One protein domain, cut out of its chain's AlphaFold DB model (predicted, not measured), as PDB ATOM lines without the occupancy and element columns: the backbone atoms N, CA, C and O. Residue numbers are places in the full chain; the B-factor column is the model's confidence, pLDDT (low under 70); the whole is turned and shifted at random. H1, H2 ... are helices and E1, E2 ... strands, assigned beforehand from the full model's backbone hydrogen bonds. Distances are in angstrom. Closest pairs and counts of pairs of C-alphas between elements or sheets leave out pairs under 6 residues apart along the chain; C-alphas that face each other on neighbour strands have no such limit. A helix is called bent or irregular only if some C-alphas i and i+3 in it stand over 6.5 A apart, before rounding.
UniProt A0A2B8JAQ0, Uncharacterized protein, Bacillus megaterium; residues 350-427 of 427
ATOM      1  N   LYS A 350       8.663   5.160   0.715       50.78
ATOM      2  CA  LYS A 350       7.583   5.743  -0.108       50.78
ATOM      3  C   LYS A 350       7.791   6.476  -1.441       50.78
ATOM      4  O   LYS A 350       6.787   6.781  -2.054       50.78
ATOM      5  N   PHE A 351       8.974   6.753  -1.980       56.06
ATOM      6  CA  PHE A 351       9.021   7.396  -3.319       56.06
ATOM      7  C   PHE A 351      10.210   6.966  -4.173       56.06
ATOM      8  O   PHE A 351      10.785   7.772  -4.897       56.06
ATOM      9  N   GLY A 352      10.577   5.690  -4.074       57.09
ATOM     10  CA  GLY A 352      11.463   5.071  -5.052       57.09
ATOM     11  C   GLY A 352      10.714   4.709  -6.333       57.09
ATOM     12  O   GLY A 352       9.479   4.609  -6.344       57.09
ATOM     13  N   LEU A 353      11.476   4.471  -7.399       62.75
ATOM     14  CA  LEU A 353      10.986   3.698  -8.530       62.75
ATOM     15  C   LEU A 353      10.662   2.284  -8.020       62.75
ATOM     16  O   LEU A 353      11.545   1.609  -7.499       62.75
ATOM     17  N   ILE A 354       9.402   1.871  -8.109       71.62
ATOM     18  CA  ILE A 354       8.985   0.493  -7.842       71.62
ATOM     19  C   ILE A 354       8.891  -0.180  -9.195       71.62
ATOM     20  O   ILE A 354       8.048   0.204 -10.011       71.62
ATOM     21  N   GLU A 355       9.745  -1.175  -9.420       70.88
ATOM     22  CA  GLU A 355       9.661  -1.957 -10.641       70.88
ATOM     23  C   GLU A 355       8.284  -2.605 -10.748       70.88
ATOM     24  O   GLU A 355       7.711  -3.091  -9.767       70.88
ATOM     25  N   SER A 356       7.753  -2.666 -11.964       75.56
ATOM     26  CA  SER A 356       6.455  -3.305 -12.203       75.56
ATOM     27  C   SER A 356       6.415  -4.778 -11.734       75.56
ATOM     28  O   SER A 356       5.343  -5.296 -11.418       75.56
ATOM     29  N   SER A 357       7.580  -5.432 -11.627       75.69
ATOM     30  CA  SER A 357       7.794  -6.782 -11.082       75.69
ATOM     31  C   SER A 357       7.526  -6.898  -9.567       75.69
ATOM     32  O   SER A 357       7.170  -7.974  -9.086       75.69
ATOM     33  N   GLU A 358       7.648  -5.804  -8.812       76.31
ATOM     34  CA  GLU A 358       7.511  -5.759  -7.348       76.31
ATOM     35  C   GLU A 358       6.087  -5.426  -6.867       76.31
ATOM     36  O   GLU A 358       5.814  -5.341  -5.657       76.31
ATOM     37  N   LEU A 359       5.161  -5.203  -7.801       80.56
ATOM     38  CA  LEU A 359       3.767  -4.903  -7.499       80.56
ATOM     39  C   LEU A 359       3.026  -6.168  -7.070       80.56
ATOM     40  O   LEU A 359       2.921  -7.145  -7.814       80.56
ATOM     41  N   LYS A 360       2.443  -6.139  -5.869       84.06
ATOM     42  CA  LYS A 360       1.576  -7.225  -5.404       84.06
ATOM     43  C   LYS A 360       0.166  -7.046  -5.984       84.06
ATOM     44  O   LYS A 360      -0.268  -5.912  -6.181       84.06
ATOM     45  N   PRO A 361      -0.609  -8.128  -6.193       78.62
ATOM     46  CA  PRO A 361      -1.962  -8.048  -6.768       78.62
ATOM     47  C   PRO A 361      -2.930  -7.097  -6.033       78.62
ATOM     48  O   PRO A 361      -3.816  -6.490  -6.650       78.62
ATOM     49  N   ASP A 362      -2.743  -6.957  -4.720       82.06
ATOM     50  CA  ASP A 362      -3.564  -6.117  -3.844       82.06
ATOM     51  C   ASP A 362      -3.037  -4.681  -3.697       82.06
ATOM     52  O   ASP A 362      -3.707  -3.850  -3.082       82.06
ATOM     53  N   ASP A 363      -1.876  -4.365  -4.273       85.69
ATOM     54  CA  ASP A 363      -1.379  -2.995  -4.315       85.69
ATOM     55  C   ASP A 363      -2.220  -2.155  -5.295       85.69
ATOM     56  O   ASP A 363      -2.816  -2.644  -6.266       85.69
ATOM     57  N   LEU A 364      -2.297  -0.858  -5.016       86.62
ATOM     58  CA  LEU A 364      -2.997   0.125  -5.828       86.62
ATOM     59  C   LEU A 364      -1.980   0.933  -6.634       86.62
ATOM     60  O   LEU A 364      -1.319   1.804  -6.083       86.62
ATOM     61  N   ALA A 365      -1.891   0.686  -7.941       87.56
ATOM     62  CA  ALA A 365      -1.164   1.547  -8.871       87.56
ATOM     63  C   ALA A 365      -2.124   2.596  -9.460       87.56
ATOM     64  O   ALA A 365      -3.007   2.281 -10.250       87.56
ATOM     65  N   LEU A 366      -1.972   3.846  -9.039       85.00
ATOM     66  CA  LEU A 366      -2.828   4.980  -9.369       85.00
ATOM     67  C   LEU A 366      -2.198   5.824 -10.480       85.00
ATOM     68  O   LEU A 366      -1.109   6.372 -10.316       85.00
ATOM     69  N   ASN A 367      -2.929   6.057 -11.567       80.56
ATOM     70  CA  ASN A 367      -2.526   7.083 -12.524       80.56
ATOM     71  C   ASN A 367      -2.680   8.478 -11.889       80.56
ATOM     72  O   ASN A 367      -3.762   8.822 -11.404       80.56
ATOM     73  N   THR A 368      -1.634   9.308 -11.934       74.44
ATOM     74  CA  THR A 368      -1.626  10.656 -11.329       74.44
ATOM     75  C   THR A 368      -2.818  11.514 -11.770       74.44
ATOM     76  O   THR A 368      -3.357  12.289 -10.972       74.44
ATOM     77  N   ARG A 369      -3.326  11.318 -12.995       75.50
ATOM     78  CA  ARG A 369      -4.516  12.013 -13.521       75.50
ATOM     79  C   ARG A 369      -5.817  11.697 -12.770       75.50
ATOM     80  O   ARG A 369      -6.743  12.505 -12.792       75.50
ATOM     81  N   TYR A 370      -5.898  10.553 -12.091       82.25
ATOM     82  CA  TYR A 370      -7.077  10.100 -11.347       82.25
ATOM     83  C   TYR A 370      -6.972  10.323  -9.831       82.25
ATOM     84  O   TYR A 370      -7.874   9.935  -9.089       82.25
ATOM     85  N   THR A 371      -5.938  11.020  -9.355       80.06
ATOM     86  CA  THR A 371      -5.715  11.276  -7.917       80.06
ATOM     87  C   THR A 371      -6.921  11.915  -7.221       80.06
ATOM     88  O   THR A 371      -7.284  11.511  -6.119       80.06
ATOM     89  N   LYS A 372      -7.627  12.844  -7.883       82.50
ATOM     90  CA  LYS A 372      -8.854  13.457  -7.335       82.50
ATOM     91  C   LYS A 372      -9.968  12.440  -7.069       82.50
ATOM     92  O   LYS A 372     -10.738  12.609  -6.125       82.50
ATOM     93  N   LYS A 373     -10.073  11.392  -7.893       86.56
ATOM     94  CA  LYS A 373     -11.068  10.334  -7.694       86.56
ATOM     95  C   LYS A 373     -10.733   9.531  -6.442       86.56
ATOM     96  O   LYS A 373     -11.619   9.353  -5.613       86.56
ATOM     97  N   LEU A 374      -9.473   9.117  -6.285       86.38
ATOM     98  CA  LEU A 374      -9.019   8.410  -5.086       86.38
ATOM     99  C   LEU A 374      -9.227   9.258  -3.824       86.38
ATOM    100  O   LEU A 374      -9.773   8.760  -2.846       86.38
ATOM    101  N   GLN A 375      -8.892  10.552  -3.869       85.88
ATOM    102  CA  GLN A 375      -9.140  11.487  -2.767       85.88
ATOM    103  C   GLN A 375     -10.620  11.521  -2.361       85.88
ATOM    104  O   GLN A 375     -10.941  11.491  -1.176       85.88
ATOM    105  N   GLY A 376     -11.533  11.559  -3.336       86.19
ATOM    106  CA  GLY A 376     -12.970  11.527  -3.071       86.19
ATOM    107  C   GLY A 376     -13.445  10.219  -2.433       86.19
ATOM    108  O   GLY A 376     -14.360  10.255  -1.616       86.19
ATOM    109  N   LEU A 377     -12.837   9.082  -2.787       89.75
ATOM    110  CA  LEU A 377     -13.141   7.783  -2.180       89.75
ATOM    111  C   LEU A 377     -12.608   7.696  -0.745       89.75
ATOM    112  O   LEU A 377     -13.362   7.359   0.158       89.75
ATOM    113  N   LEU A 378     -11.354   8.088  -0.515       87.56
ATOM    114  CA  LEU A 378     -10.745   8.110   0.820       87.56
ATOM    115  C   LEU A 378     -11.488   9.038   1.785       87.56
ATOM    116  O   LEU A 378     -11.715   8.677   2.936       87.56
ATOM    117  N   LYS A 379     -11.954  10.194   1.298       88.00
ATOM    118  CA  LYS A 379     -12.727  11.139   2.110       88.00
ATOM    119  C   LYS A 379     -14.037  10.539   2.637       88.00
ATOM    120  O   LYS A 379     -14.454  10.903   3.733       88.00
ATOM    121  N   LYS A 380     -14.683   9.634   1.890       89.12
ATOM    122  CA  LYS A 380     -15.899   8.932   2.354       89.12
ATOM    123  C   LYS A 380     -15.613   7.993   3.523       89.12
ATOM    124  O   LYS A 380     -16.465   7.845   4.389       89.12
ATOM    125  N   GLU A 381     -14.401   7.455   3.574       86.81
ATOM    126  CA  GLU A 381     -13.895   6.619   4.666       86.81
ATOM    127  C   GLU A 381     -13.273   7.446   5.809       86.81
ATOM    128  O   GLU A 381     -12.657   6.893   6.715       86.81
ATOM    129  N   GLY A 382     -13.388   8.780   5.775       84.69
ATOM    130  CA  GLY A 382     -12.804   9.667   6.787       84.69
ATOM    131  C   GLY A 382     -11.278   9.806   6.711       84.69
ATOM    132  O   GLY A 382     -10.663  10.285   7.661       84.69
ATOM    133  N   ILE A 383     -10.658   9.410   5.596       84.19
ATOM    134  CA  ILE A 383      -9.207   9.449   5.400       84.19
ATOM    135  C   ILE A 383      -8.835  10.663   4.542       84.19
ATOM    136  O   ILE A 383      -9.332  10.829   3.424       84.19
ATOM    137  N   ASP A 384      -7.923  11.501   5.040       79.19
ATOM    138  CA  ASP A 384      -7.312  12.566   4.240       79.19
ATOM    139  C   ASP A 384      -6.134  12.008   3.433       79.19
ATOM    140  O   ASP A 384      -5.159  11.511   3.999       79.19
ATOM    141  N   ILE A 385      -6.214  12.112   2.103       74.31
ATOM    142  CA  ILE A 385      -5.163  11.654   1.187       74.31
ATOM    143  C   ILE A 385      -3.823  12.351   1.444       74.31
ATOM    144  O   ILE A 385      -2.783  11.746   1.224       74.31
ATOM    145  N   ASN A 386      -3.826  13.583   1.960       69.75
ATOM    146  CA  ASN A 386      -2.587  14.300   2.267       69.75
ATOM    147  C   ASN A 386      -1.808  13.639   3.418       69.75
ATOM    148  O   ASN A 386      -0.596  13.797   3.508       69.75
ATOM    149  N   ASN A 387      -2.490  12.849   4.253       70.94
ATOM    150  CA  ASN A 387      -1.876  12.053   5.317       70.94
ATOM    151  C   ASN A 387      -1.495  10.638   4.848       70.94
ATOM    152  O   ASN A 387      -0.895   9.871   5.601       70.94
ATOM    153  N   VAL A 388      -1.837  10.270   3.610       73.62
ATOM    154  CA  VAL A 388      -1.563   8.955   3.027       73.62
ATOM    155  C   VAL A 388      -0.680   9.132   1.803       73.62
ATOM    156  O   VAL A 388      -1.155   9.180   0.678       73.62
ATOM    157  N   TYR A 389       0.631   9.193   2.018       71.81
ATOM    158  CA  TYR A 389       1.605   9.218   0.928       71.81
ATOM    159  C   TYR A 389       1.609   7.872   0.160       71.81
ATOM    160  O   TYR A 389       1.405   6.838   0.800       71.81
ATOM    161  N   PRO A 390       1.820   7.824  -1.171       76.19
ATOM    162  CA  PRO A 390       2.076   6.592  -1.947       76.19
ATOM    163  C   PRO A 390       3.443   5.981  -1.616       76.19
ATOM    164  O   PRO A 390       4.298   6.721  -1.191       76.19
ATOM    165  N   ASP A 391       3.626   4.663  -1.768       74.31
ATOM    166  CA  ASP A 391       4.849   3.857  -1.552       74.31
ATOM    167  C   ASP A 391       5.936   4.002  -2.617       74.31
ATOM    168  O   ASP A 391       7.088   3.629  -2.401       74.31
ATOM    169  N   GLY A 392       5.593   4.534  -3.775       73.38
ATOM    170  CA  GLY A 392       6.551   4.703  -4.847       73.38
ATOM    171  C   GLY A 392       5.872   5.092  -6.130       73.38
ATOM    172  O   GLY A 392       4.671   5.386  -6.160       73.38
ATOM    173  N   MET A 393       6.647   5.064  -7.200       75.19
ATOM    174  CA  MET A 393       6.143   5.293  -8.538       75.19
ATOM    175  C   MET A 393       6.672   4.221  -9.480       75.19
ATOM    176  O   MET A 393       7.825   3.832  -9.369       75.19
ATOM    177  N   THR A 394       5.850   3.738 -10.401       75.00
ATOM    178  CA  THR A 394       6.330   2.832 -11.454       75.00
ATOM    179  C   THR A 394       7.058   3.600 -12.559       75.00
ATOM    180  O   THR A 394       6.967   4.829 -12.641       75.00
ATOM    181  N   GLU A 395       7.709   2.878 -13.473       70.44
ATOM    182  CA  GLU A 395       8.359   3.432 -14.673       70.44
ATOM    183  C   GLU A 395       7.371   4.208 -15.567       70.44
ATOM    184  O   GLU A 395       7.723   5.164 -16.257       70.44
ATOM    185  N   GLU A 396       6.091   3.841 -15.500       72.44
ATOM    186  CA  GLU A 396       4.983   4.489 -16.208       72.44
ATOM    187  C   GLU A 396       4.382   5.689 -15.455       72.44
ATOM    188  O   GLU A 396       3.310   6.181 -15.817       72.44
ATOM    189  N   HIS A 397       5.044   6.170 -14.404       70.31
ATOM    190  CA  HIS A 397       4.597   7.294 -13.579       70.31
ATOM    191  C   HIS A 397       3.267   7.048 -12.831       70.31
ATOM    192  O   HIS A 397       2.486   7.978 -12.594       70.31
ATOM    193  N   LYS A 398       2.972   5.792 -12.456       80.00
ATOM    194  CA  LYS A 398       1.818   5.452 -11.600       80.00
ATOM    195  C   LYS A 398       2.233   5.473 -10.133       80.00
ATOM    196  O   LYS A 398       3.215   4.838  -9.773       80.00
ATOM    197  N   LEU A 399       1.463   6.149  -9.285       80.75
ATOM    198  CA  LEU A 399       1.675   6.191  -7.838       80.75
ATOM    199  C   LEU A 399       1.229   4.874  -7.204       80.75
ATOM    200  O   LEU A 399       0.074   4.486  -7.340       80.75
ATOM    201  N   VAL A 400       2.111   4.198  -6.487       83.50
ATOM    202  CA  VAL A 400       1.822   2.900  -5.871       83.50
ATOM    203  C   VAL A 400       1.389   3.111  -4.428       83.50
ATOM    204  O   VAL A 400       2.046   3.842  -3.709       83.50
ATOM    205  N   TYR A 401       0.322   2.468  -3.965       85.31
ATOM    206  CA  TYR A 401      -0.040   2.380  -2.550       85.31
ATOM    207  C   TYR A 401      -0.153   0.904  -2.172       85.31
ATOM    208  O   TYR A 401      -0.937   0.168  -2.769       85.31
ATOM    209  N   ARG A 402       0.607   0.457  -1.173       83.75
ATOM    210  CA  ARG A 402       0.567  -0.917  -0.675       83.75
ATOM    211  C   ARG A 402      -0.788  -1.202  -0.045       83.75
ATOM    212  O   ARG A 402      -1.391  -0.328   0.585       83.75
ATOM    213  N   ALA A 403      -1.238  -2.447  -0.163       81.38
ATOM    214  CA  ALA A 403      -2.559  -2.892   0.290       81.38
ATOM    215  C   ALA A 403      -2.902  -2.550   1.760       81.38
ATOM    216  O   ALA A 403      -4.072  -2.446   2.115       81.38
ATOM    217  N   SER A 404      -1.898  -2.368   2.627       79.38
ATOM    218  CA  SER A 404      -2.080  -1.991   4.038       79.38
ATOM    219  C   SER A 404      -2.461  -0.522   4.258       79.38
ATOM    220  O   SER A 404      -2.940  -0.175   5.333       79.38
ATOM    221  N   ARG A 405      -2.233   0.352   3.271       78.62
ATOM    222  CA  ARG A 405      -2.370   1.816   3.391       78.62
ATOM    223  C   ARG A 405      -3.745   2.327   2.973       78.62
ATOM    224  O   ARG A 405      -4.146   3.409   3.388       78.62
ATOM    225  N   ILE A 406      -4.429   1.578   2.113       85.56
ATOM    226  CA  ILE A 406      -5.698   1.971   1.502       85.56
ATOM    227  C   ILE A 406      -6.733   0.880   1.794       85.56
ATOM    228  O   ILE A 406      -6.455  -0.294   1.539       85.56
ATOM    229  N   PRO A 407      -7.937   1.222   2.289       88.69
ATOM    230  CA  PRO A 407      -8.988   0.236   2.515       88.69
ATOM    231  C   PRO A 407      -9.318  -0.563   1.245       88.69
ATOM    232  O   PRO A 407      -9.485   0.008   0.165       88.69
ATOM    233  N   LYS A 408      -9.489  -1.887   1.367       87.62
ATOM    234  CA  LYS A 408      -9.778  -2.780   0.222       87.62
ATOM    235  C   LYS A 408     -11.001  -2.347  -0.597       87.62
ATOM    236  O   LYS A 408     -11.012  -2.506  -1.815       87.62
ATOM    237  N   GLN A 409     -12.010  -1.780   0.064       87.25
ATOM    238  CA  GLN A 409     -13.223  -1.262  -0.578       87.25
ATOM    239  C   GLN A 409     -12.905  -0.088  -1.519       87.25
ATOM    240  O   GLN A 409     -13.338  -0.084  -2.669       87.25
ATOM    241  N   VAL A 410     -12.049   0.838  -1.078       87.69
ATOM    242  CA  VAL A 410     -11.574   1.971  -1.886       87.69
ATOM    243  C   VAL A 410     -10.770   1.488  -3.098       87.69
ATOM    244  O   VAL A 410     -10.967   1.997  -4.203       87.69
ATOM    245  N   ILE A 411      -9.911   0.474  -2.926       87.44
ATOM    246  CA  ILE A 411      -9.138  -0.130  -4.029       87.44
ATOM    247  C   ILE A 411     -10.077  -0.744  -5.076       87.44
ATOM    248  O   ILE A 411      -9.893  -0.526  -6.275       87.44
ATOM    249  N   ALA A 412     -11.096  -1.493  -4.645       86.38
ATOM    250  CA  ALA A 412     -12.060  -2.123  -5.544       86.38
ATOM    251  C   ALA A 412     -12.885  -1.088  -6.331       86.38
ATOM    252  O   ALA A 412     -13.030  -1.212  -7.550       86.38
ATOM    253  N   GLU A 413     -13.376  -0.039  -5.660       87.44
ATOM    254  CA  GLU A 413     -14.111   1.052  -6.309       87.44
ATOM    255  C   GLU A 413     -13.247   1.827  -7.308       87.44
ATOM    256  O   GLU A 413     -13.719   2.185  -8.391       87.44
ATOM    257  N   TYR A 414     -11.972   2.053  -6.982       88.50
ATOM    258  CA  TYR A 414     -11.033   2.670  -7.911       88.50
ATOM    259  C   TYR A 414     -10.786   1.787  -9.144       88.50
ATOM    260  O   TYR A 414     -10.942   2.267 -10.266       88.50
ATOM    261  N   LYS A 415     -10.461   0.497  -8.959       85.75
ATOM    262  CA  LYS A 415     -10.192  -0.436 -10.072       85.75
ATOM    263  C   LYS A 415     -11.400  -0.561 -11.011       85.75
ATOM    264  O   LYS A 415     -11.225  -0.706 -12.217       85.75
ATOM    265  N   LYS A 416     -12.626  -0.471 -10.482       88.00
ATOM    266  CA  LYS A 416     -13.850  -0.411 -11.296       88.00
ATOM    267  C   LYS A 416     -13.907   0.867 -12.144       88.00
ATOM    268  O   LYS A 416     -14.105   0.780 -13.351       88.00
ATOM    269  N   TYR A 417     -13.682   2.027 -11.526       87.12
ATOM    270  CA  TYR A 417     -13.676   3.319 -12.218       87.12
ATOM    271  C   TYR A 417     -12.617   3.397 -13.328       87.12
ATOM    272  O   TYR A 417     -12.885   3.934 -14.401       87.12
ATOM    273  N   GLU A 418     -11.420   2.865 -13.081       84.50
ATOM    274  CA  GLU A 418     -10.334   2.849 -14.063       84.50
ATOM    275  C   GLU A 418     -10.701   2.020 -15.300       84.50
ATOM    276  O   GLU A 418     -10.606   2.530 -16.413       84.50
ATOM    277  N   ARG A 419     -11.239   0.804 -15.111       85.38
ATOM    278  CA  ARG A 419     -11.714  -0.047 -16.219       85.38
ATOM    279  C   ARG A 419     -12.800   0.628 -17.054       85.38
ATOM    280  O   ARG A 419     -12.752   0.561 -18.276       85.38
ATOM    281  N   GLU A 420     -13.762   1.286 -16.406       84.75
ATOM    282  CA  GLU A 420     -14.830   2.028 -17.095       84.75
ATOM    283  C   GLU A 420     -14.250   3.181 -17.934       84.75
ATOM    284  O   GLU A 420     -14.626   3.371 -19.086       84.75
ATOM    285  N   LYS A 421     -13.274   3.921 -17.394       83.06
ATOM    286  CA  LYS A 421     -12.647   5.056 -18.087       83.06
ATOM    287  C   LYS A 421     -11.674   4.661 -19.195       83.06
ATOM    288  O   LYS A 421     -11.451   5.465 -20.099       83.06
ATOM    289  N   GLU A 422     -11.059   3.487 -19.110       75.44
ATOM    290  CA  GLU A 422     -10.205   2.950 -20.172       75.44
ATOM    291  C   GLU A 422     -11.027   2.328 -21.302       75.44
ATOM    292  O   GLU A 422     -10.685   2.529 -22.465       75.44
ATOM    293  N   ALA A 423     -12.157   1.683 -20.992       72.88
ATOM    294  CA  ALA A 423     -13.108   1.215 -22.000       72.88
ATOM    295  C   ALA A 423     -13.695   2.377 -22.827       72.88
ATOM    296  O   ALA A 423     -13.758   2.280 -24.050       72.88
ATOM    297  N   ASP A 424     -14.010   3.507 -22.180       65.19
ATOM    298  CA  ASP A 424     -14.476   4.747 -22.830       65.19
ATOM    299  C   ASP A 424     -13.440   5.393 -23.782       65.19
ATOM    300  O   ASP A 424     -13.765   6.356 -24.469       65.19
ATOM    301  N   ARG A 425     -12.173   4.948 -23.771       62.22
ATOM    302  CA  ARG A 425     -11.076   5.533 -24.569       62.22
ATOM    303  C   ARG A 425     -10.653   4.701 -25.776       62.22
ATOM    304  O   ARG A 425      -9.899   5.203 -26.604       62.22
ATOM    305  N   VAL A 426     -11.035   3.428 -25.807       55.50
ATOM    306  CA  VAL A 426     -10.726   2.498 -26.907       55.50
ATOM    307  C   VAL A 426     -11.859   2.480 -27.947       55.50
ATOM    308  O   VAL A 426     -11.658   2.018 -29.068       55.50
ATOM    309  N   LEU A 427     -13.021   3.029 -27.581       43.62
ATOM    310  CA  LEU A 427     -14.102   3.457 -28.472       43.62
ATOM    311  C   LEU A 427     -13.861   4.900 -28.929       43.62
ATOM    312  O   LEU A 427     -14.223   5.196 -30.089       43.62
TER     313      LEU A 427
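Overview. This is residues 350 to 427 of the 427 residues of an uncharacterized protein of Bacillus megaterium (UniProt A0A2B8JAQ0). Helix H1 and a two-stranded antiparallel sheet, by its strand E1, pack on residues 408 to 418 of the long helix H2, whose residues 419 to 426 stick out with Leu 427. Along E2's other side, residues 392 to 393 pair briefly with it and with residues 352 to 353. The 78 printed residues hold E1, H1, E2, H2 in order, mostly helix; the whole is compact, radius of gyration of the C-alphas 12.3 A, spanning 36 by 31 by 20 A.

Arrangement. E1, residues 364 to 367, and E2, residues 398 to 401, are antiparallel neighbours at 152 degrees; N 366 and O 399, 2.7 A apart, are within hydrogen-bond range. H1, residues 368 to 380, touches H2, residues 408 to 426, with residues 373 to 378 alone; the closest C-alphas, of Leu 377 and Val 410, are 6.0 A apart. They run opposite ways at a tilt of 37 degrees, only just steep. Of O i to N i+4 pairs, 6 of 9 in H1 and 14 of 15 in H2 are within range.

Along the chain. E1 begins at C-alpha 364 (-2.997, 0.125, -5.828); E1 and E2 each measure 9.7 A. H1, 19.8 A, is irregular: C-alphas 369 and 372 are 7.7 A apart. H2, 27.7 A, ends at C-alpha 426 (-10.726, 2.498, -26.907).

Size, cuts and confidence. The farthest C-alphas, Asn 387 and Leu 427, are 36.9 A apart. The printed part has no cut; H1 to E2 is a long link. The model's pLDDT is under 70 at residues 350 to 353, 386 and 424 to 427.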